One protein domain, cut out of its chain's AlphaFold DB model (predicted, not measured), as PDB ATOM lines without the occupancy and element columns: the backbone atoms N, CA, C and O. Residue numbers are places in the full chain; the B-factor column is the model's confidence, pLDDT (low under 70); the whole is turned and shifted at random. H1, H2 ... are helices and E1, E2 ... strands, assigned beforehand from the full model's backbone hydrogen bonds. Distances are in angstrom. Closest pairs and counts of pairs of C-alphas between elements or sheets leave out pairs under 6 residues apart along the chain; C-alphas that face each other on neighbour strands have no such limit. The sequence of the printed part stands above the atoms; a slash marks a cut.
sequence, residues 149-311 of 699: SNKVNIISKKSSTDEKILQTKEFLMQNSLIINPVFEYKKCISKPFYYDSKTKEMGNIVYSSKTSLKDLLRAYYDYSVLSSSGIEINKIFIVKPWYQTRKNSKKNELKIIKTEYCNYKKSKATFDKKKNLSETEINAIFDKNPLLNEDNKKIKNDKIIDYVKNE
ATOM      1  N   SER A 149      -7.419 -22.393  47.879       85.31
ATOM      2  CA  SER A 149      -7.511 -21.265  48.812       85.31
ATOM      3  C   SER A 149      -8.338 -20.102  48.253       85.31
ATOM      4  O   SER A 149      -8.526 -19.093  48.934       85.31
ATOM      5  N   ASN A 150      -8.818 -20.220  47.011       87.31
ATOM      6  CA  ASN A 150      -9.574 -19.184  46.321       87.31
ATOM      7  C   ASN A 150     -11.081 -19.395  46.500       87.31
ATOM      8  O   ASN A 150     -11.553 -20.509  46.725       87.31
ATOM      9  N   LYS A 151     -11.855 -18.313  46.352       91.94
ATOM     10  CA  LYS A 151     -13.318 -18.404  46.257       91.94
ATOM     11  C   LYS A 151     -13.672 -19.357  45.112       91.94
ATOM     12  O   LYS A 151     -13.130 -19.206  44.019       91.94
ATOM     13  N   VAL A 152     -14.580 -20.299  45.353       95.69
ATOM     14  CA  VAL A 152     -15.041 -21.252  44.337       95.69
ATOM     15  C   VAL A 152     -16.388 -20.797  43.788       95.69
ATOM     16  O   VAL A 152     -17.339 -20.616  44.545       95.69
ATOM     17  N   ASN A 153     -16.462 -20.615  42.474       96.31
ATOM     18  CA  ASN A 153     -17.687 -20.321  41.743       96.31
ATOM     19  C   ASN A 153     -17.998 -21.506  40.820       96.31
ATOM     20  O   ASN A 153     -17.164 -21.894  40.004       96.31
ATOM     21  N   ILE A 154     -19.185 -22.097  40.947       95.19
ATOM     22  CA  ILE A 154     -19.604 -23.246  40.134       95.19
ATOM     23  C   ILE A 154     -20.678 -22.784  39.156       95.19
ATOM     24  O   ILE A 154     -21.756 -22.360  39.570       95.19
ATOM     25  N   ILE A 155     -20.386 -22.883  37.861       92.88
ATOM     26  CA  ILE A 155     -21.352 -22.597  36.802       92.88
ATOM     27  C   ILE A 155     -22.248 -23.822  36.606       92.88
ATOM     28  O   ILE A 155     -21.783 -24.963  36.496       92.88
ATOM     29  N   SER A 156     -23.558 -23.582  36.578       85.19
ATOM     30  CA  SER A 156     -24.550 -24.641  36.414       85.19
ATOM     31  C   SER A 156     -24.435 -25.282  35.033       85.19
ATOM     32  O   SER A 156     -24.524 -24.608  34.004       85.19
ATOM     33  N   LYS A 157     -24.344 -26.615  34.993       75.75
ATOM     34  CA  LYS A 157     -24.405 -27.376  33.737       75.75
ATOM     35  C   LYS A 157     -25.724 -27.174  32.981       75.75
ATOM     36  O   LYS A 157     -25.731 -27.316  31.763       75.75
ATOM     37  N   LYS A 158     -26.801 -26.791  33.677       72.62
ATOM     38  CA  LYS A 158     -28.144 -26.589  33.106       72.62
ATOM     39  C   LYS A 158     -28.325 -25.254  32.378       72.62
ATOM     40  O   LYS A 158     -29.312 -25.110  31.667       72.62
ATOM     41  N   SER A 159     -27.421 -24.293  32.571       75.00
ATOM     42  CA  SER A 159     -27.490 -22.986  31.907       75.00
ATOM     43  C   SER A 159     -27.165 -23.090  30.417       75.00
ATOM     44  O   SER A 159     -26.379 -23.953  30.004       75.00
ATOM     45  N   SER A 160     -27.730 -22.184  29.622       77.75
ATOM     46  CA  SER A 160     -27.407 -22.084  28.196       77.75
ATOM     47  C   SER A 160     -25.938 -21.698  27.988       77.75
ATOM     48  O   SER A 160     -25.297 -21.110  28.862       77.75
ATOM     49  N   THR A 161     -25.378 -22.008  26.818       82.56
ATOM     50  CA  THR A 161     -23.981 -21.668  26.497       82.56
ATOM     51  C   THR A 161     -23.704 -20.165  26.626       82.56
ATOM     52  O   THR A 161     -22.681 -19.786  27.191       82.56
ATOM     53  N   ASP A 162     -24.629 -19.306  26.189       86.62
ATOM     54  CA  ASP A 162     -24.480 -17.847  26.293       86.62
ATOM     55  C   ASP A 162     -24.448 -17.368  27.750       86.62
ATOM     56  O   ASP A 162     -23.610 -16.546  28.124       86.62
ATOM     57  N   GLU A 163     -25.334 -17.907  28.591       87.81
ATOM     58  CA  GLU A 163     -25.363 -17.596  30.022       87.81
ATOM     59  C   GLU A 163     -24.082 -18.060  30.713       87.81
ATOM     60  O   GLU A 163     -23.527 -17.330  31.532       87.81
ATOM     61  N   LYS A 164     -23.567 -19.242  30.356       91.62
ATOM     62  CA  LYS A 164     -22.295 -19.746  30.887       91.62
ATOM     63  C   LYS A 164     -21.120 -18.852  30.488       91.62
ATOM     64  O   LYS A 164     -20.260 -18.587  31.326       91.62
ATOM     65  N   ILE A 165     -21.090 -18.349  29.249       93.69
ATOM     66  CA  ILE A 165     -20.074 -17.383  28.792       93.69
ATOM     67  C   ILE A 165     -20.156 -16.092  29.617       93.69
ATOM     68  O   ILE A 165     -19.128 -15.577  30.062       93.69
ATOM     69  N   LEU A 166     -21.366 -15.576  29.852       94.75
ATOM     70  CA  LEU A 166     -21.575 -14.366  30.650       94.75
ATOM     71  C   LEU A 166     -21.114 -14.562  32.103       94.75
ATOM     72  O   LEU A 166     -20.286 -13.793  32.587       94.75
ATOM     73  N   GLN A 167     -21.566 -15.634  32.758       95.75
ATOM     74  CA  GLN A 167     -21.166 -15.976  34.127       95.75
ATOM     75  C   GLN A 167     -19.654 -16.189  34.245       95.75
ATOM     76  O   GLN A 167     -19.032 -15.751  35.212       95.75
ATOM     77  N   THR A 168     -19.032 -16.813  33.239       96.62
ATOM     78  CA  THR A 168     -17.574 -16.987  33.203       96.62
ATOM     79  C   THR A 168     -16.878 -15.628  33.219       96.62
ATOM     80  O   THR A 168     -16.008 -15.407  34.057       96.62
ATOM     81  N   LYS A 169     -17.299 -14.679  32.369       94.75
ATOM     82  CA  LYS A 169     -16.742 -13.313  32.341       94.75
ATOM     83  C   LYS A 169     -16.908 -12.588  33.678       94.75
ATOM     84  O   LYS A 169     -15.976 -11.928  34.132       94.75
ATOM     85  N   GLU A 170     -18.057 -12.743  34.329       94.50
ATOM     86  CA  GLU A 170     -18.311 -12.167  35.653       94.50
ATOM     87  C   GLU A 170     -17.387 -12.750  36.730       94.50
ATOM     88  O   GLU A 170     -16.829 -12.012  37.545       94.50
ATOM     89  N   PHE A 171     -17.181 -14.068  36.730       95.38
ATOM     90  CA  PHE A 171     -16.351 -14.749  37.725       95.38
ATOM     91  C   PHE A 171     -14.847 -14.567  37.507       95.38
ATOM     92  O   PHE A 171     -14.093 -14.599  38.487       95.38
ATOM     93  N   LEU A 172     -14.404 -14.302  36.272       93.69
ATOM     94  CA  LEU A 172     -13.014 -13.936  35.973       93.69
ATOM     95  C   LEU A 172     -12.574 -12.680  36.736       93.69
ATOM     96  O   LEU A 172     -11.447 -12.620  37.217       93.69
ATOM     97  N   MET A 173     -13.472 -11.706  36.914       90.75
ATOM     98  CA  MET A 173     -13.180 -10.465  37.647       90.75
ATOM     99  C   MET A 173     -13.039 -10.672  39.165       90.75
ATOM    100  O   MET A 173     -12.613  -9.764  39.876       90.75
ATOM    101  N   GLN A 174     -13.398 -11.852  39.682       90.75
ATOM    102  CA  GLN A 174     -13.444 -12.135  41.120       90.75
ATOM    103  C   GLN A 174     -12.205 -12.868  41.654       90.75
ATOM    104  O   GLN A 174     -12.185 -13.201  42.838       90.75
ATOM    105  N   ASN A 175     -11.188 -13.145  40.823       89.12
ATOM    106  CA  ASN A 175      -9.999 -13.926  41.211       89.12
ATOM    107  C   ASN A 175     -10.367 -15.260  41.893       89.12
ATOM    108  O   ASN A 175      -9.871 -15.606  42.968       89.12
ATOM    109  N   SER A 176     -11.303 -15.974  41.271       93.25
ATOM    110  CA  SER A 176     -11.907 -17.209  41.761       93.25
ATOM    111  C   SER A 176     -11.430 -18.450  41.002       93.25
ATOM    112  O   SER A 176     -10.984 -18.360  39.850       93.25
ATOM    113  N   LEU A 177     -11.566 -19.606  41.656       96.81
ATOM    114  CA  LEU A 177     -11.621 -20.902  40.994       96.81
ATOM    115  C   LEU A 177     -13.016 -21.056  40.385       96.81
ATOM    116  O   LEU A 177     -14.013 -21.067  41.107       96.81
ATOM    117  N   ILE A 178     -13.082 -21.191  39.068       97.69
ATOM    118  CA  ILE A 178     -14.325 -21.329  38.315       97.69
ATOM    119  C   ILE A 178     -14.443 -22.782  37.865       97.69
ATOM    120  O   ILE A 178     -13.570 -23.269  37.150       97.69
ATOM    121  N   ILE A 179     -15.511 -23.465  38.272       96.88
ATOM    122  CA  ILE A 179     -15.857 -24.821  37.827       96.88
ATOM    123  C   ILE A 179     -16.881 -24.730  36.693       96.88
ATOM    124  O   ILE A 179     -17.848 -23.971  36.795       96.88
ATOM    125  N   ASN A 180     -16.681 -25.527  35.640       93.31
ATOM    126  CA  ASN A 180     -17.434 -25.515  34.380       93.31
ATOM    127  C   ASN A 180     -17.455 -24.158  33.630       93.31
ATOM    128  O   ASN A 180     -18.522 -23.749  33.159       93.31
ATOM    129  N   PRO A 181     -16.329 -23.422  33.520       96.88
ATOM    130  CA  PRO A 181     -16.275 -22.202  32.719       96.88
ATOM    131  C   PRO A 181     -16.491 -22.477  31.227       96.88
ATOM    132  O   PRO A 181     -16.162 -23.547  30.712       96.88
ATOM    133  N   VAL A 182     -16.999 -21.470  30.517       96.19
ATOM    134  CA  VAL A 182     -17.127 -21.480  29.057       96.19
ATOM    135  C   VAL A 182     -16.504 -20.215  28.487       96.19
ATOM    136  O   VAL A 182     -16.879 -19.097  28.843       96.19
ATOM    137  N   PHE A 183     -15.556 -20.404  27.577       97.00
ATOM    138  CA  PHE A 183     -14.839 -19.340  26.887       97.00
ATOM    139  C   PHE A 183     -15.206 -19.328  25.411       97.00
ATOM    140  O   PHE A 183     -15.513 -20.373  24.843       97.00
ATOM    141  N   GLU A 184     -15.149 -18.156  24.789       96.00
ATOM    142  CA  GLU A 184     -15.500 -17.961  23.384       96.00
ATOM    143  C   GLU A 184     -14.422 -17.133  22.678       96.00
ATOM    144  O   GLU A 184     -14.005 -16.093  23.195       96.00
ATOM    145  N   TYR A 185     -14.022 -17.572  21.483       97.00
ATOM    146  CA  TYR A 185     -13.208 -16.830  20.525       97.00
ATOM    147  C   TYR A 185     -13.735 -17.059  19.104       97.00
ATOM    148  O   TYR A 185     -13.727 -18.189  18.631       97.00
ATOM    149  N   LYS A 186     -14.168 -16.009  18.392       94.44
ATOM    150  CA  LYS A 186     -14.628 -16.099  16.985       94.44
ATOM    151  C   LYS A 186     -15.604 -17.265  16.713       94.44
ATOM    152  O   LYS A 186     -15.440 -18.004  15.747       94.44
ATOM    153  N   LYS A 187     -16.630 -17.427  17.559       92.38
ATOM    154  CA  LYS A 187     -17.603 -18.545  17.544       92.38
ATOM    155  C   LYS A 187     -17.043 -19.924  17.915       92.38
ATOM    156  O   LYS A 187     -17.819 -20.870  18.008       92.38
ATOM    157  N   CYS A 188     -15.749 -20.070  18.162       96.00
ATOM    158  CA  CYS A 188     -15.202 -21.262  18.796       96.00
ATOM    159  C   CYS A 188     -15.400 -21.162  20.307       96.00
ATOM    160  O   CYS A 188     -15.049 -20.146  20.907       96.00
ATOM    161  N   ILE A 189     -15.937 -22.208  20.926       95.44
ATOM    162  CA  ILE A 189     -16.102 -22.299  22.375       95.44
ATOM    163  C   ILE A 189     -15.171 -23.350  22.965       95.44
ATOM    164  O   ILE A 189     -14.952 -24.406  22.366       95.44
ATOM    165  N   SER A 190     -14.653 -23.065  24.154       95.62
ATOM    166  CA  SER A 190     -13.869 -23.982  24.980       95.62
ATOM    167  C   SER A 190     -14.539 -24.136  26.341       95.62
ATOM    168  O   SER A 190     -15.047 -23.166  26.908       95.62
ATOM    169  N   LYS A 191     -14.561 -25.372  26.842       93.50
ATOM    170  CA  LYS A 191     -15.240 -25.778  28.078       93.50
ATOM    171  C   LYS A 191     -14.242 -26.536  28.973       93.50
ATOM    172  O   LYS A 191     -14.385 -27.751  29.122       93.50
ATOM    173  N   PRO A 192     -13.160 -25.918  29.487       95.94
ATOM    174  CA  PRO A 192     -12.278 -26.640  30.393       95.94
ATOM    175  C   PRO A 192     -13.033 -26.951  31.688       95.94
ATOM    176  O   PRO A 192     -13.956 -26.227  32.063       95.94
ATOM    177  N   PHE A 193     -12.659 -28.018  32.396       94.69
ATOM    178  CA  PHE A 193     -13.392 -28.413  33.606       94.69
ATOM    179  C   PHE A 193     -13.298 -27.353  34.707       94.69
ATOM    180  O   PHE A 193     -14.270 -27.080  35.414       94.69
ATOM    181  N   TYR A 194     -12.128 -26.727  34.839       97.56
ATOM    182  CA  TYR A 194     -11.965 -25.556  35.686       97.56
ATOM    183  C   TYR A 194     -10.959 -24.560  35.114       97.56
ATOM    184  O   TYR A 194     -10.064 -24.910  34.336       97.56
ATOM    185  N   TYR A 195     -11.078 -23.323  35.583       98.00
ATOM    186  CA  TYR A 195     -10.083 -22.276  35.416       98.00
ATOM    187  C   TYR A 195      -9.933 -21.494  36.721       98.00
ATOM    188  O   TYR A 195     -10.915 -21.010  37.281       98.00
ATOM    189  N   ASP A 196      -8.708 -21.372  37.218       96.69
ATOM    190  CA  ASP A 196      -8.375 -20.518  38.350       96.69
ATOM    191  C   ASP A 196      -7.827 -19.187  37.833       96.69
ATOM    192  O   ASP A 196      -6.703 -19.097  37.339       96.69
ATOM    193  N   SER A 197      -8.643 -18.139  37.954       94.56
ATOM    194  CA  SER A 197      -8.318 -16.800  37.445       94.56
ATOM    195  C   SER A 197      -7.184 -16.101  38.193       94.56
ATOM    196  O   SER A 197      -6.563 -15.197  37.637       94.56
ATOM    197  N   LYS A 198      -6.863 -16.535  39.419       92.56
ATOM    198  CA  LYS A 198      -5.776 -15.958  40.214       92.56
ATOM    199  C   LYS A 198      -4.434 -16.591  39.866       92.56
ATOM    200  O   LYS A 198      -3.447 -15.884  39.682       92.56
ATOM    201  N   THR A 199      -4.383 -17.921  39.803       94.31
ATOM    202  CA  THR A 199      -3.145 -18.654  39.478       94.31
ATOM    203  C   THR A 199      -2.921 -18.788  37.972       94.31
ATOM    204  O   THR A 199      -1.803 -19.102  37.551       94.31
ATOM    205  N   LYS A 200      -3.949 -18.486  37.167       96.38
ATOM    206  CA  LYS A 200      -3.971 -18.626  35.705       96.38
ATOM    207  C   LYS A 200      -3.738 -20.078  35.292       96.38
ATOM    208  O   LYS A 200      -2.973 -20.381  34.375       96.38
ATOM    209  N   GLU A 201      -4.352 -20.990  36.034       96.31
ATOM    210  CA  GLU A 201      -4.261 -22.429  35.814       96.31
ATOM    211  C   GLU A 201      -5.590 -22.942  35.264       96.31
ATOM    212  O   GLU A 201      -6.643 -22.690  35.844       96.31
ATOM    213  N   MET A 202      -5.546 -23.704  34.175       97.25
ATOM    214  CA  MET A 202      -6.711 -24.445  33.683       97.25
ATOM    215  C   MET A 202      -6.525 -25.939  33.913       97.25
ATOM    216  O   MET A 202      -5.396 -26.437  34.001       97.25
ATOM    217  N   GLY A 203      -7.623 -26.684  33.935       96.94
ATOM    218  CA  GLY A 203      -7.512 -28.125  33.810       96.94
ATOM    219  C   GLY A 203      -8.725 -28.816  33.228       96.94
ATOM    220  O   GLY A 203      -9.858 -28.350  33.340       96.94
ATOM    221  N   ASN A 204      -8.429 -29.958  32.622       94.31
ATOM    222  CA  ASN A 204      -9.380 -30.865  32.001       94.31
ATOM    223  C   ASN A 204      -9.469 -32.152  32.813       94.31
ATOM    224  O   ASN A 204      -8.498 -32.544  33.465       94.31
ATOM    225  N   ILE A 205     -10.633 -32.793  32.796       87.81
ATOM    226  CA  ILE A 205     -10.841 -34.055  33.504       87.81
ATOM    227  C   ILE A 205     -10.668 -35.246  32.574       87.81
ATOM    228  O   ILE A 205     -11.011 -35.179  31.398       87.81
ATOM    229  N   VAL A 206     -10.159 -36.342  33.129       81.56
ATOM    230  CA  VAL A 206     -10.147 -37.658  32.486       81.56
ATOM    231  C   VAL A 206     -10.746 -38.659  33.464       81.56
ATOM    232  O   VAL A 206     -10.363 -38.701  34.632       81.56
ATOM    233  N   TYR A 207     -11.685 -39.481  32.996       78.00
ATOM    234  CA  TYR A 207     -12.408 -40.440  33.843       78.00
ATOM    235  C   TYR A 207     -11.640 -41.742  34.104       78.00
ATOM    236  O   TYR A 207     -12.091 -42.593  34.869       78.00
ATOM    237  N   SER A 208     -10.473 -41.908  33.481       77.50
ATOM    238  CA  SER A 208      -9.576 -43.049  33.665       77.50
ATOM    239  C   SER A 208      -8.270 -42.621  34.341       77.50
ATOM    240  O   SER A 208      -7.888 -41.453  34.311       77.50
ATOM    241  N   SER A 209      -7.530 -43.579  34.899       82.19
ATOM    242  CA  SER A 209      -6.196 -43.304  35.457       82.19
ATOM    243  C   SER A 209      -5.116 -43.053  34.403       82.19
ATOM    244  O   SER A 209      -4.011 -42.617  34.739       82.19
ATOM    245  N   LYS A 210      -5.418 -43.312  33.129       83.25
ATOM    246  CA  LYS A 210      -4.492 -43.197  32.004       83.25
ATOM    247  C   LYS A 210      -4.843 -41.984  31.155       83.25
ATOM    248  O   LYS A 210      -6.012 -41.724  30.894       83.25
ATOM    249  N   THR A 211      -3.812 -41.309  30.666       85.44
ATOM    250  CA  THR A 211      -3.938 -40.225  29.689       85.44
ATOM    251  C   THR A 211      -3.465 -40.685  28.306       85.44
ATOM    252  O   THR A 211      -2.882 -41.770  28.136       85.44
ATOM    253  N   SER A 212      -3.739 -39.880  27.288       82.81
ATOM    254  CA  SER A 212      -3.501 -40.178  25.877       82.81
ATOM    255  C   SER A 212      -3.375 -38.903  25.036       82.81
ATOM    256  O   SER A 212      -3.669 -37.801  25.495       82.81
ATOM    257  N   LEU A 213      -2.954 -39.046  23.775       87.19
ATOM    258  CA  LEU A 213      -2.746 -37.909  22.869       87.19
ATOM    259  C   LEU A 213      -3.997 -37.030  22.676       87.19
ATOM    260  O   LEU A 213      -3.864 -35.821  22.512       87.19
ATOM    261  N   LYS A 214      -5.205 -37.602  22.718       85.56
ATOM    262  CA  LYS A 214      -6.462 -36.836  22.637       85.56
ATOM    263  C   LYS A 214      -6.662 -35.905  23.839       85.56
ATOM    264  O   LYS A 214      -7.159 -34.801  23.661       85.56
ATOM    265  N   ASP A 215      -6.191 -36.275  25.028       87.44
ATOM    266  CA  ASP A 215      -6.254 -35.403  26.211       87.44
ATOM    267  C   ASP A 215      -5.326 -34.189  26.041       87.44
ATOM    268  O   ASP A 215      -5.679 -33.055  26.375       87.44
ATOM    269  N   LEU A 216      -4.154 -34.416  25.438       92.62
ATOM    270  CA  LEU A 216      -3.219 -33.356  25.064       92.62
ATOM    271  C   LEU A 216      -3.785 -32.457  23.948       92.62
ATOM    272  O   LEU A 216      -3.616 -31.239  23.998       92.62
ATOM    273  N   LEU A 217      -4.498 -33.028  22.973       93.38
ATOM    274  CA  LEU A 217      -5.173 -32.265  21.919       93.38
ATOM    275  C   LEU A 217      -6.324 -31.406  22.474       93.38
ATOM    276  O   LEU A 217      -6.480 -30.263  22.042       93.38
ATOM    277  N   ARG A 218      -7.086 -31.902  23.462       93.69
ATOM    278  CA  ARG A 218      -8.094 -31.111  24.194       93.69
ATOM    279  C   ARG A 218      -7.450 -29.922  24.893       93.69
ATOM    280  O   ARG A 218      -7.906 -28.798  24.716       93.69
ATOM    281  N   ALA A 219      -6.357 -30.155  25.621       96.62
ATOM    282  CA  ALA A 219      -5.588 -29.089  26.259       96.62
ATOM    283  C   ALA A 219      -5.092 -28.034  25.252       96.62
ATOM    284  O   ALA A 219      -5.178 -26.841  25.538       96.62
ATOM    285  N   TYR A 220      -4.620 -28.458  24.075       97.19
ATOM    286  CA  TYR A 220      -4.212 -27.552  22.999       97.19
ATOM    287  C   TYR A 220      -5.371 -26.698  22.483       97.19
ATOM    288  O   TYR A 220      -5.232 -25.479  22.377       97.19
ATOM    289  N   TYR A 221      -6.516 -27.316  22.185       97.44
ATOM    290  CA  TYR A 221      -7.696 -26.599  21.705       97.44
ATOM    291  C   TYR A 221      -8.177 -25.569  22.730       97.44
ATOM    292  O   TYR A 221      -8.363 -24.400  22.390       97.44
ATOM    293  N   ASP A 222      -8.317 -25.983  23.992       97.81
ATOM    294  CA  ASP A 222      -8.776 -25.101  25.062       97.81
ATOM    295  C   ASP A 222      -7.812 -23.926  25.253       97.81
ATOM    296  O   ASP A 222      -8.225 -22.768  25.194       97.81
ATOM    297  N   TYR A 223      -6.506 -24.195  25.368       98.25
ATOM    298  CA  TYR A 223      -5.495 -23.142  25.444       98.25
ATOM    299  C   TYR A 223      -5.572 -22.172  24.265       98.25
ATOM    300  O   TYR A 223      -5.474 -20.964  24.463       98.25
ATOM    301  N   SER A 224      -5.757 -22.682  23.046       98.00
ATOM    302  CA  SER A 224      -5.791 -21.858  21.837       98.00
ATOM    303  C   SER A 224      -6.996 -20.916  21.827       98.00
ATOM    304  O   SER A 224      -6.842 -19.742  21.497       98.00
ATOM    305  N   VAL A 225      -8.175 -21.384  22.255       98.06
ATOM    306  CA  VAL A 225      -9.371 -20.536  22.408       98.06
ATOM    307  C   VAL A 225      -9.148 -19.475  23.488       98.06
ATOM    308  O   VAL A 225      -9.350 -18.289  23.231       98.06
ATOM    309  N   LEU A 226      -8.707 -19.876  24.684       97.56
ATOM    310  CA  LEU A 226      -8.530 -18.962  25.816       97.56
ATOM    311  C   LEU A 226      -7.461 -17.896  25.530       97.56
ATOM    312  O   LEU A 226      -7.721 -16.703  25.698       97.56
ATOM    313  N   SER A 227      -6.281 -18.310  25.062       97.00
ATOM    314  CA  SER A 227      -5.169 -17.399  24.758       97.00
ATOM    315  C   SER A 227      -5.514 -16.425  23.631       97.00
ATOM    316  O   SER A 227      -5.222 -15.234  23.748       97.00
ATOM    317  N   SER A 228      -6.222 -16.884  22.592       96.94
ATOM    318  CA  SER A 228      -6.713 -16.016  21.511       96.94
ATOM    319  C   SER A 228      -7.751 -14.997  21.997       96.94
ATOM    320  O   SER A 228      -7.831 -13.897  21.452       96.94
ATOM    321  N   SER A 229      -8.503 -15.320  23.054       94.44
ATOM    322  CA  SER A 229      -9.412 -14.392  23.744       94.44
ATOM    323  C   SER A 229      -8.723 -13.477  24.761       94.44
ATOM    324  O   SER A 229      -9.404 -12.760  25.493       94.44
ATOM    325  N   GLY A 230      -7.388 -13.476  24.823       95.19
ATOM    326  CA  GLY A 230      -6.614 -12.636  25.739       95.19
ATOM    327  C   GLY A 230      -6.564 -13.157  27.177       95.19
ATOM    328  O   GLY A 230      -6.195 -12.413  28.083       95.19
ATOM    329  N   ILE A 231      -6.937 -14.418  27.407       96.06
ATOM    330  CA  ILE A 231      -6.889 -15.051  28.725       96.06
ATOM    331  C   ILE A 231      -5.536 -15.730  28.889       96.06
ATOM    332  O   ILE A 231      -5.168 -16.637  28.144       96.06
ATOM    333  N   GLU A 232      -4.779 -15.276  29.878       95.88
ATOM    334  CA  GLU A 232      -3.448 -15.797  30.156       95.88
ATOM    335  C   GLU A 232      -3.520 -17.144  30.882       95.88
ATOM    336  O   GLU A 232      -4.296 -17.321  31.818       95.88
ATOM    337  N   ILE A 233      -2.677 -18.091  30.462       97.62
ATOM    338  CA  ILE A 233      -2.583 -19.430  31.045       97.62
ATOM    339  C   ILE A 233      -1.119 -19.734  31.353       97.62
ATOM    340  O   ILE A 233      -0.277 -19.818  30.452       97.62
ATOM    341  N   ASN A 234      -0.834 -19.947  32.633       96.69
ATOM    342  CA  ASN A 234       0.496 -20.268  33.138       96.69
ATOM    343  C   ASN A 234       0.744 -21.772  33.215       96.69
ATOM    344  O   ASN A 234       1.861 -22.220  32.958       96.69
ATOM    345  N   LYS A 235      -0.281 -22.553  33.569       97.69
ATOM    346  CA  LYS A 235      -0.190 -24.014  33.654       97.69
ATOM    347  C   LYS A 235      -1.477 -24.670  33.185       97.69
ATOM    348  O   LYS A 235      -2.572 -24.135  33.367       97.69
ATOM    349  N   ILE A 236      -1.321 -25.866  32.638       98.25
ATOM    350  CA  ILE A 236      -2.419 -26.730  32.219       98.25
ATOM    351  C   ILE A 236      -2.274 -28.047  32.961       98.25
ATOM    352  O   ILE A 236      -1.178 -28.607  33.025       98.25
ATOM    353  N   PHE A 237      -3.384 -28.540  33.494       97.62
ATOM    354  CA  PHE A 237      -3.410 -29.796  34.220       97.62
ATOM    355  C   PHE A 237      -4.456 -30.762  33.686       97.62
ATOM    356  O   PHE A 237      -5.516 -30.359  33.209       97.62
ATOM    357  N   ILE A 238      -4.186 -32.047  33.879       95.56
ATOM    358  CA  ILE A 238      -5.198 -33.097  33.819       95.56
ATOM    359  C   ILE A 238      -5.560 -33.495  35.251       95.56
ATOM    360  O   ILE A 238      -4.677 -33.767  36.070       95.56
ATOM    361  N   VAL A 239      -6.857 -33.512  35.557       95.38
ATOM    362  CA  VAL A 239      -7.407 -33.985  36.830       95.38
ATOM    363  C   VAL A 239      -8.063 -35.337  36.600       95.38
ATOM    364  O   VAL A 239      -8.939 -35.468  35.752       95.38
ATOM    365  N   LYS A 240      -7.616 -36.361  37.320       89.31
ATOM    366  CA  LYS A 240      -8.020 -37.741  37.039       89.31
ATOM    367  C   LYS A 240      -7.965 -38.637  38.273       89.31
ATOM    368  O   LYS A 240      -7.285 -38.290  39.247       89.31
ATOM    369  N   PRO A 241      -8.599 -39.818  38.222       89.19
ATOM    370  CA  PRO A 241      -8.360 -40.875  39.192       89.19
ATOM    371  C   PRO A 241      -6.890 -41.324  39.210       89.19
ATOM    372  O   PRO A 241      -6.245 -41.507  38.178       89.19
ATOM    373  N   TRP A 242      -6.358 -41.546  40.401       92.31
ATOM    374  CA  TRP A 242      -5.099 -42.237  40.648       92.31
ATOM    375  C   TRP A 242      -5.302 -43.733  40.427       92.31
ATOM    376  O   TRP A 242      -6.294 -44.302  40.879       92.31
ATOM    377  N   TYR A 243      -4.357 -44.398  39.762       90.19
ATOM    378  CA  TYR A 243      -4.394 -45.856  39.686       90.19
ATOM    379  C   TYR A 243      -4.203 -46.464  41.080       90.19
ATOM    380  O   TYR A 243      -3.155 -46.269  41.695       90.19
ATOM    381  N   GLN A 244      -5.200 -47.216  41.543       90.75
ATOM    382  CA  GLN A 244      -5.157 -47.991  42.780       90.75
ATOM    383  C   GLN A 244      -5.152 -49.485  42.447       90.75
ATOM    384  O   GLN A 244      -5.839 -49.936  41.534       90.75
ATOM    385  N   THR A 245      -4.374 -50.258  43.196       92.62
ATOM    386  CA  THR A 245      -4.436 -51.723  43.185       92.62
ATOM    387  C   THR A 245      -5.721 -52.208  43.852       92.62
ATOM    388  O   THR A 245      -6.324 -51.491  44.653       92.62
ATOM    389  N   ARG A 246      -6.128 -53.457  43.575       93.50
ATOM    390  CA  ARG A 246      -7.317 -54.073  44.197       93.50
ATOM    391  C   ARG A 246      -7.252 -54.013  45.724       93.50
ATOM    392  O   ARG A 246      -8.212 -53.591  46.356       93.50
ATOM    393  N   LYS A 247      -6.090 -54.300  46.315       94.31
ATOM    394  CA  LYS A 247      -5.868 -54.179  47.764       94.31
ATOM    395  C   LYS A 247      -6.329 -52.830  48.337       94.31
ATOM    396  O   LYS A 247      -6.961 -52.794  49.384       94.31
ATOM    397  N   ASN A 248      -6.035 -51.734  47.639       94.62
ATOM    398  CA  ASN A 248      -6.297 -50.372  48.110       94.62
ATOM    399  C   ASN A 248      -7.609 -49.777  47.574       94.62
ATOM    400  O   ASN A 248      -7.898 -48.611  47.847       94.62
ATOM    401  N   SER A 249      -8.373 -50.531  46.783       95.12
ATOM    402  CA  SER A 249      -9.602 -50.043  46.164       95.12
ATOM    403  C   SER A 249     -10.797 -50.206  47.102       95.12
ATOM    404  O   SER A 249     -11.056 -51.299  47.612       95.12
ATOM    405  N   LYS A 250     -11.547 -49.123  47.307       96.19
ATOM    406  CA  LYS A 250     -12.702 -49.067  48.209       96.19
ATOM    407  C   LYS A 250     -13.960 -48.697  47.449       96.19
ATOM    408  O   LYS A 250     -13.921 -47.851  46.558       96.19
ATOM    409  N   LYS A 251     -15.080 -49.321  47.824       95.25
ATOM    410  CA  LYS A 251     -16.387 -49.069  47.211       95.25
ATOM    411  C   LYS A 251     -16.689 -47.565  47.164       95.25
ATOM    412  O   LYS A 251     -16.621 -46.896  48.188       95.25
ATOM    413  N   ASN A 252     -17.084 -47.076  45.989       93.31
ATOM    414  CA  ASN A 252     -17.484 -45.699  45.689       93.31
ATOM    415  C   ASN A 252     -16.407 -44.615  45.889       93.31
ATOM    416  O   ASN A 252     -16.711 -43.435  45.719       93.31
ATOM    417  N   GLU A 253     -15.160 -44.974  46.195       94.69
ATOM    418  CA  GLU A 253     -14.090 -44.013  46.476       94.69
ATOM    419  C   GLU A 253     -13.045 -43.989  45.355       94.69
ATOM    420  O   GLU A 253     -12.519 -45.024  44.946       94.69
ATOM    421  N   LEU A 254     -12.703 -42.785  44.889       93.19
ATOM    422  CA  LEU A 254     -11.588 -42.531  43.982       93.19
ATOM    423  C   LEU A 254     -10.564 -41.620  44.654       93.19
ATOM    424  O   LEU A 254     -10.875 -40.516  45.103       93.19
ATOM    425  N   LYS A 255      -9.295 -42.028  44.643       95.00
ATOM    426  CA  LYS A 255      -8.202 -41.099  44.933       95.00
ATOM    427  C   LYS A 255      -7.978 -40.207  43.713       95.00
ATOM    428  O   LYS A 255      -7.590 -40.702  42.665       95.00
ATOM    429  N   ILE A 256      -8.203 -38.900  43.831       95.62
ATOM    430  CA  ILE A 256      -8.037 -37.940  42.725       95.62
ATOM    431  C   ILE A 256      -6.648 -37.293  42.767       95.62
ATOM    432  O   ILE A 256      -6.127 -36.995  43.843       95.62
ATOM    433  N   ILE A 257      -6.056 -37.057  41.592       94.19
ATOM    434  CA  ILE A 257      -4.815 -36.291  41.424       94.19
ATOM    435  C   ILE A 257      -4.912 -35.247  40.311       94.19
ATOM    436  O   ILE A 257      -5.740 -35.345  39.407       94.19
ATOM    437  N   LYS A 258      -4.006 -34.266  40.371       94.19
ATOM    438  CA  LYS A 258      -3.788 -33.217  39.368       94.19
ATOM    439  C   LYS A 258      -2.348 -33.338  38.844       94.19
ATOM    440  O   LYS A 258      -1.417 -33.325  39.645       94.19
ATOM    441  N   THR A 259      -2.159 -33.477  37.530       94.31
ATOM    442  CA  THR A 259      -0.839 -33.661  36.888       94.31
ATOM    443  C   THR A 259      -0.597 -32.637  35.776       94.31
ATOM    444  O   THR A 259      -1.518 -32.300  35.037       94.31
ATOM    445  N   GLU A 260       0.639 -32.136  35.659       95.62
ATOM    446  CA  GLU A 260       1.101 -31.271  34.551       95.62
ATOM    447  C   GLU A 260       1.602 -32.079  33.342       95.62
ATOM    448  O   GLU A 260       2.063 -31.500  32.358       95.62
ATOM    449  N   TYR A 261       1.552 -33.411  33.421       93.69
ATOM    450  CA  TYR A 261       2.083 -34.326  32.415       93.69
ATOM    451  C   TYR A 261       0.970 -35.166  31.795       93.69
ATOM    452  O   TYR A 261      -0.017 -35.506  32.448       93.69
ATOM    453  N   CYS A 262       1.161 -35.522  30.529       91.25
ATOM    454  CA  CYS A 262       0.251 -36.352  29.756       91.25
ATOM    455  C   CYS A 262       1.047 -37.342  28.903       91.25
ATOM    456  O   CYS A 262       2.148 -37.044  28.425       91.25
ATOM    457  N   ASN A 263       0.464 -38.510  28.652       87.88
ATOM    458  CA  ASN A 263       0.938 -39.412  27.619       87.88
ATOM    459  C   ASN A 263       0.704 -38.793  26.232       87.88
ATOM    460  O   ASN A 263      -0.426 -38.620  25.791       87.88
ATOM    461  N   TYR A 264       1.792 -38.506  25.523       86.12
ATOM    462  CA  TYR A 264       1.791 -37.901  24.188       86.12
ATOM    463  C   TYR A 264       1.644 -38.921  23.040       86.12
ATOM    464  O   TYR A 264       1.774 -38.571  21.868       86.12
ATOM    465  N   LYS A 265       1.428 -40.207  23.343       84.44
ATOM    466  CA  LYS A 265       1.237 -41.261  22.334       84.44
ATOM    467  C   LYS A 265      -0.246 -41.517  22.063       84.44
ATOM    468  O   LYS A 265      -1.081 -41.366  22.951       84.44
ATOM    469  N   LYS A 266      -0.549 -41.986  20.843       78.12
ATOM    470  CA  LYS A 266      -1.906 -42.388  20.414       78.12
ATOM    471  C   LYS A 266      -2.509 -43.456  21.335       78.12
ATOM    472  O   LYS A 266      -3.645 -43.343  21.770       78.12
ATOM    473  N   SER A 267      -1.731 -44.493  21.649       76.06
ATOM    474  CA  SER A 267      -2.147 -45.566  22.554       76.06
ATOM    475  C   SER A 267      -2.002 -45.147  24.017       76.06
ATOM    476  O   SER A 267      -0.973 -44.570  24.393       76.06
ATOM    477  N   LYS A 268      -2.968 -45.532  24.861       78.50
ATOM    478  CA  LYS A 268      -2.852 -45.428  26.324       78.50
ATOM    479  C   LYS A 268      -1.587 -46.150  26.810       78.50
ATOM    480  O   LYS A 268      -1.167 -47.162  26.245       78.50
ATOM    481  N   ALA A 269      -0.968 -45.623  27.859       83.38
ATOM    482  CA  ALA A 269       0.218 -46.234  28.442       83.38
ATOM    483  C   ALA A 269      -0.110 -47.586  29.107       83.38
ATOM    484  O   ALA A 269      -1.157 -47.767  29.735       83.38
ATOM    485  N   THR A 270       0.821 -48.529  28.992       83.19
ATOM    486  CA  THR A 270       0.781 -49.833  29.659       83.19
ATOM    487  C   THR A 270       2.029 -50.015  30.515       83.19
ATOM    488  O   THR A 270       3.051 -49.357  30.299       83.19
ATOM    489  N   PHE A 271       1.937 -50.898  31.505       83.62
ATOM    490  CA  PHE A 271       3.068 -51.322  32.320       83.62
ATOM    491  C   PHE A 271       3.169 -52.845  32.297       83.62
ATOM    492  O   PHE A 271       2.190 -53.550  32.043       83.62
ATOM    493  N   ASP A 272       4.375 -53.341  32.539       80.62
ATOM    494  CA  ASP A 272       4.629 -54.770  32.633       80.62
ATOM    495  C   ASP A 272       4.166 -55.275  34.001       80.62
ATOM    496  O   ASP A 272       4.795 -54.977  35.014       80.62
ATOM    497  N   LYS A 273       3.069 -56.041  34.022       77.50
ATOM    498  CA  LYS A 273       2.511 -56.626  35.252       77.50
ATOM    499  C   LYS A 273       3.475 -57.596  35.948       77.50
ATOM    500  O   LYS A 273       3.272 -57.883  37.119       77.50
ATOM    501  N   LYS A 274       4.511 -58.101  35.260       75.12
ATOM    502  CA  LYS A 274       5.543 -58.960  35.872       75.12
ATOM    503  C   LYS A 274       6.527 -58.172  36.733       75.12
ATOM    504  O   LYS A 274       7.259 -58.763  37.521       75.12
ATOM    505  N   LYS A 275       6.581 -56.850  36.564       75.06
ATOM    506  CA  LYS A 275       7.377 -55.972  37.416       75.06
ATOM    507  C   LYS A 275       6.536 -55.614  38.636       75.06
ATOM    508  O   LYS A 275       5.428 -55.108  38.485       75.06
ATOM    509  N   ASN A 276       7.077 -55.846  39.830       81.94
ATOM    510  CA  ASN A 276       6.456 -55.470  41.103       81.94
ATOM    511  C   ASN A 276       6.558 -53.952  41.323       81.94
ATOM    512  O   ASN A 276       7.262 -53.494  42.217       81.94
ATOM    513  N   LEU A 277       5.904 -53.179  40.457       85.38
ATOM    514  CA  LEU A 277       5.882 -51.722  40.513       85.38
ATOM    515  C   LEU A 277       4.873 -51.248  41.560       85.38
ATOM    516  O   LEU A 277       3.763 -51.774  41.663       85.38
ATOM    517  N   SER A 278       5.239 -50.203  42.290       89.44
ATOM    518  CA  SER A 278       4.334 -49.468  43.166       89.44
ATOM    519  C   SER A 278       3.278 -48.691  42.366       89.44
ATOM    520  O   SER A 278       3.457 -48.359  41.191       89.44
ATOM    521  N   GLU A 279       2.169 -48.325  43.018       90.88
ATOM    522  CA  GLU A 279       1.150 -47.457  42.409       90.88
ATOM    523  C   GLU A 279       1.737 -46.117  41.945       90.88
ATOM    524  O   GLU A 279       1.327 -45.597  40.907       90.88
ATOM    525  N   THR A 280       2.715 -45.566  42.670       89.81
ATOM    526  CA  THR A 280       3.399 -44.320  42.297       89.81
ATOM    527  C   THR A 280       4.143 -44.467  40.974       89.81
ATOM    528  O   THR A 280       3.946 -43.650  40.074       89.81
ATOM    529  N   GLU A 281       4.922 -45.537  40.810       87.88
ATOM    530  CA  GLU A 281       5.644 -45.820  39.564       87.88
ATOM    531  C   GLU A 281       4.685 -46.068  38.394       87.88
ATOM    532  O   GLU A 281       4.912 -45.590  37.281       87.88
ATOM    533  N   ILE A 282       3.575 -46.773  38.634       89.25
ATOM    534  CA  ILE A 282       2.556 -47.023  37.607       89.25
ATOM    535  C   ILE A 282       1.908 -45.708  37.149       89.25
ATOM    536  O   ILE A 282       1.799 -45.470  35.944       89.25
ATOM    537  N   ASN A 283       1.525 -44.822  38.076       89.81
ATOM    538  CA  ASN A 283       0.970 -43.513  37.720       89.81
ATOM    539  C   ASN A 283       2.003 -42.645  36.976       89.81
ATOM    540  O   ASN A 283       1.654 -41.989  35.994       89.81
ATOM    541  N   ALA A 284       3.286 -42.708  37.356       88.25
ATOM    542  CA  ALA A 284       4.364 -42.039  36.627       88.25
ATOM    543  C   ALA A 284       4.472 -42.524  35.171       88.25
ATOM    544  O   ALA A 284       4.641 -41.722  34.250       88.25
ATOM    545  N   ILE A 285       4.322 -43.834  34.937       88.44
ATOM    546  CA  ILE A 285       4.291 -44.423  33.591       88.44
ATOM    547  C   ILE A 285       3.065 -43.945  32.805       88.44
ATOM    548  O   ILE A 285       3.204 -43.621  31.619       88.44
ATOM    549  N   PHE A 286       1.892 -43.908  33.444       87.81
ATOM    550  CA  PHE A 286       0.632 -43.507  32.816       87.81
ATOM    551  C   PHE A 286       0.626 -42.061  32.343       87.81
ATOM    552  O   PHE A 286       0.132 -41.791  31.250       87.81
ATOM    553  N   ASP A 287       1.252 -41.172  33.108       85.94
ATOM    554  CA  ASP A 287       1.308 -39.744  32.785       85.94
ATOM    555  C   ASP A 287       2.579 -39.362  32.033       85.94
ATOM    556  O   ASP A 287       2.738 -38.216  31.621       85.94
ATOM    557  N   LYS A 288       3.505 -40.320  31.864       85.94
ATOM    558  CA  LYS A 288       4.880 -40.067  31.420       85.94
ATOM    559  C   LYS A 288       5.547 -38.988  32.281       85.94
ATOM    560  O   LYS A 288       6.276 -38.152  31.762       85.94
ATOM    561  N   ASN A 289       5.299 -39.000  33.590       85.25
ATOM    562  CA  ASN A 289       5.846 -38.021  34.521       85.25
ATOM    563  C   ASN A 289       7.313 -38.372  34.865       85.25
ATOM    564  O   ASN A 289       7.554 -39.435  35.445       85.25
ATOM    565  N   PRO A 290       8.294 -37.512  34.532       77.62
ATOM    566  CA  PRO A 290       9.708 -37.770  34.803       77.62
ATOM    567  C   PRO A 290      10.084 -37.630  36.289       77.62
ATOM    568  O   PRO A 290      11.105 -38.173  36.699       77.62
ATOM    569  N   LEU A 291       9.283 -36.926  37.098       68.25
ATOM    570  CA  LEU A 291       9.600 -36.597  38.496       68.25
ATOM    571  C   LEU A 291       9.251 -37.709  39.493       68.25
ATOM    572  O   LEU A 291       9.705 -37.671  40.629       68.25
ATOM    573  N   LEU A 292       8.431 -38.681  39.090       63.72
ATOM    574  CA  LEU A 292       7.912 -39.743  39.964       63.72
ATOM    575  C   LEU A 292       8.591 -41.098  39.714       63.72
ATOM    576  O   LEU A 292       7.999 -42.145  39.963       63.72
ATOM    577  N   ASN A 293       9.805 -41.087  39.158       60.75
ATOM    578  CA  ASN A 293      10.461 -42.290  38.664       60.75
ATOM    579  C   ASN A 293      11.904 -42.401  39.176       60.75
ATOM    580  O   ASN A 293      12.848 -42.068  38.460       60.75
ATOM    581  N   GLU A 294      12.064 -42.847  40.424       52.28
ATOM    582  CA  GLU A 294      13.377 -42.943  41.083       52.28
ATOM    583  C   GLU A 294      14.314 -43.963  40.393       52.28
ATOM    584  O   GLU A 294      15.520 -43.723  40.324       52.28
ATOM    585  N   ASP A 295      13.771 -45.009  39.746       53.53
ATOM    586  CA  ASP A 295      14.564 -46.110  39.164       53.53
ATOM    587  C   ASP A 295      14.610 -46.178  37.619       53.53
ATOM    588  O   ASP A 295      15.492 -46.826  37.047       53.53
ATOM    589  N   ASN A 296      13.731 -45.483  36.881       51.19
ATOM    590  CA  ASN A 296      13.735 -45.486  35.405       51.19
ATOM    591  C   ASN A 296      14.149 -44.124  34.819       51.19
ATOM    592  O   ASN A 296      13.324 -43.360  34.311       51.19
ATOM    593  N   LYS A 297      15.468 -43.883  34.740       53.44
ATOM    594  CA  LYS A 297      16.130 -42.705  34.115       53.44
ATOM    595  C   LYS A 297      15.800 -42.441  32.623       53.44
ATOM    596  O   LYS A 297      16.450 -41.619  31.982       53.44
ATOM    597  N   LYS A 298      14.839 -43.155  32.022       57.72
ATOM    598  CA  LYS A 298      14.502 -43.104  30.586       57.72
ATOM    599  C   LYS A 298      13.252 -42.285  30.246       57.72
ATOM    600  O   LYS A 298      13.008 -42.062  29.062       57.72
ATOM    601  N   ILE A 299      12.447 -41.854  31.221       63.44
ATOM    602  CA  ILE A 299      11.266 -41.028  30.924       63.44
ATOM    603  C   ILE A 299      11.705 -39.567  30.795       63.44
ATOM    604  O   ILE A 299      11.991 -38.911  31.788       63.44
ATOM    605  N   LYS A 300      11.761 -39.072  29.556       71.69
ATOM    606  CA  LYS A 300      11.802 -37.640  29.239       71.69
ATOM    607  C   LYS A 300      10.424 -37.240  28.720       71.69
ATOM    608  O   LYS A 300       9.904 -37.909  27.823       71.69
ATOM    609  N   ASN A 301       9.827 -36.216  29.315       81.69
ATOM    610  CA  ASN A 301       8.541 -35.677  28.898       81.69
ATOM    611  C   ASN A 301       8.431 -34.221  29.347       81.69
ATOM    612  O   ASN A 301       8.758 -33.924  30.500       81.69
ATOM    613  N   ASP A 302       7.948 -33.359  28.462       88.69
ATOM    614  CA  ASP A 302       7.680 -31.964  28.787       88.69
ATOM    615  C   ASP A 302       6.323 -31.821  29.485       88.69
ATOM    616  O   ASP A 302       5.506 -32.754  29.516       88.69
ATOM    617  N   LYS A 303       6.078 -30.652  30.081       94.31
ATOM    618  CA  LYS A 303       4.765 -30.346  30.648       94.31
ATOM    619  C   LYS A 303       3.770 -30.082  29.521       94.31
ATOM    620  O   LYS A 303       4.133 -29.646  28.432       94.31
ATOM    621  N   ILE A 304       2.484 -30.270  29.808       96.12
ATOM    622  CA  ILE A 304       1.395 -30.027  28.848       96.12
ATOM    623  C   ILE A 304       1.474 -28.609  28.258       96.12
ATOM    624  O   ILE A 304       1.328 -28.442  27.051       96.12
ATOM    625  N   ILE A 305       1.751 -27.597  29.089       96.31
ATOM    626  CA  ILE A 305       1.850 -26.200  28.639       96.31
ATOM    627  C   ILE A 305       2.954 -25.990  27.590       96.31
ATOM    628  O   ILE A 305       2.769 -25.192  26.673       96.31
ATOM    629  N   ASP A 306       4.064 -26.722  27.685       94.62
ATOM    630  CA  ASP A 306       5.197 -26.589  26.768       94.62
ATOM    631  C   ASP A 306       4.862 -27.205  25.405       94.62
ATOM    632  O   ASP A 306       5.097 -26.589  24.364       94.62
ATOM    633  N   TYR A 307       4.214 -28.377  25.403       93.00
ATOM    634  CA  TYR A 307       3.724 -29.005  24.174       93.00
ATOM    635  C   TYR A 307       2.721 -28.132  23.432       93.00
ATOM    636  O   TYR A 307       2.795 -27.990  22.212       93.00
ATOM    637  N   VAL A 308       1.779 -27.552  24.172       94.06
ATOM    638  CA  VAL A 308       0.727 -26.716  23.605       94.06
ATOM    639  C   VAL A 308       1.303 -25.427  23.012       94.06
ATOM    640  O   VAL A 308       0.953 -25.075  21.889       94.06
ATOM    641  N   LYS A 309       2.239 -24.766  23.710       93.44
ATOM    642  CA  LYS A 309       2.931 -23.565  23.205       93.44
ATOM    643  C   LYS A 309       3.799 -23.834  21.973       93.44
ATOM    644  O   LYS A 309       4.025 -22.921  21.189       93.44
ATOM    645  N   ASN A 310       4.280 -25.064  21.803       91.19
ATOM    646  CA  ASN A 310       5.062 -25.491  20.644       91.19
ATOM    647  C   ASN A 310       4.198 -26.151  19.548       91.19
ATOM    648  O   ASN A 310       4.685 -27.011  18.814       91.19
ATOM    649  N   GLU A 311       2.906 -25.808  19.464       90.69
ATOM    650  CA  GLU A 311       1.987 -26.278  18.412       90.69
ATOM    651  C   GLU A 311       1.948 -27.812  18.264       90.69
ATOM    652  O   GLU A 311       1.853 -28.349  17.161       90.69
TER     653      GLU A 311
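AT A GLANCE: This is residues 149 to 311 of the 699 residues of the protein "DUF2779 domain-containing protein" of Mycoplasma hominis (strain ATCC 23114 / NBRC 14850 / NCTC 10111 / PG21) (UniProt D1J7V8). A strongly twisted sheet of six strands, curled like part of a barrel, has H1, H2 and H4 over one face, two layers in all, with the small hairpin E3 and E4 packed on H1 and H2. Past the E8 edge, H3 and long links without named elements extend the domain. The printed part has 163 residues, 74 of them, under half, in named elements of a mixed class, in the order E1 H1 E2 E3 E4 E5 E6 H2 E7 E8 H3 H4. The mixed large sheet runs E1, E2, E5, E6, E7, E8. The whole is compact, with a radius of gyration of the C-alphas of 17.2 A and spans of 52 by 39 by 27 A.

IN THESE COORDINATES: In the large sheet, E1 is residues 152 to 154, beginning at C-alpha 152 (-15.041, -21.252, 44.337); E2 is 177 to 179, E5 194 to 196, E6 201 to 205 and 13.6 A long, E7 235 to 241 and 19.5 A long, and E8 256 to 259. E3, residues 183 to 185, and E4, 188 to 190, form the second sheet. H1 is residues 161 to 172, 16.4 A; H2 is 213 to 228, 22.3 A, beginning at C-alpha 213 (-2.746, -37.909, 22.869); H3 is 279 to 287, 12.3 A; H4 is 304 to 309, ending at C-alpha 309 (2.931, -23.565, 23.205).

HOW THE PARTS SIT: E6 and E7 are parallel at 29 degrees, with N 239 and O 204 2.8 A apart, within hydrogen-bond range. E7 and E8 form an antiparallel hairpin, N 238 to O 259 being 2.9 A, as do E5 and E6, N 196 to O 201 being 2.8 A. E2 is antiparallel to E5, N 178 to O 195 2.8 A, and parallel to E1, N 153 to O 177 2.8 A. E1, H1, E2 and E6, H2, E7 are strand-helix-strand units, parallel neighbour strands with a helix between, both with right-handed crossovers. H2 is over E6 and E7 at a height over the sheet of 9.4 A, slantwise to the strands. H1 is over E2 at 9.6 A, along the strands. In the hairpin E3 and E4, N 185 and O 188 are 2.8 A apart. The closest C-alphas of E4 and H2, those of Ser 190 and Asp 222, are 5.2 A apart; those of H1 and E3, Ile 165 and Phe 183, 5.9 A. H2, with residues 216 to 223 alone, touches H4 at a steep tilt of 52 degrees, the closest C-alphas, of Tyr 220 and Val 308, 5.0 A apart. H3 only grazes the sheet with residues 283 to 287; H1 and H2 are apart. In H1, H2, H3 and H4 every O i to N i+4 pair is within hydrogen-bond range.

THE WHOLE: The two C-alphas farthest apart, of Glu 170 and Lys 274, are 52.5 A apart. The printed part has no cut. The links E7 to E8, E8 to H3 and H3 to H4 are long. The mean pLDDT of the printed part is 89.1; residues 291 to 299 are under 70.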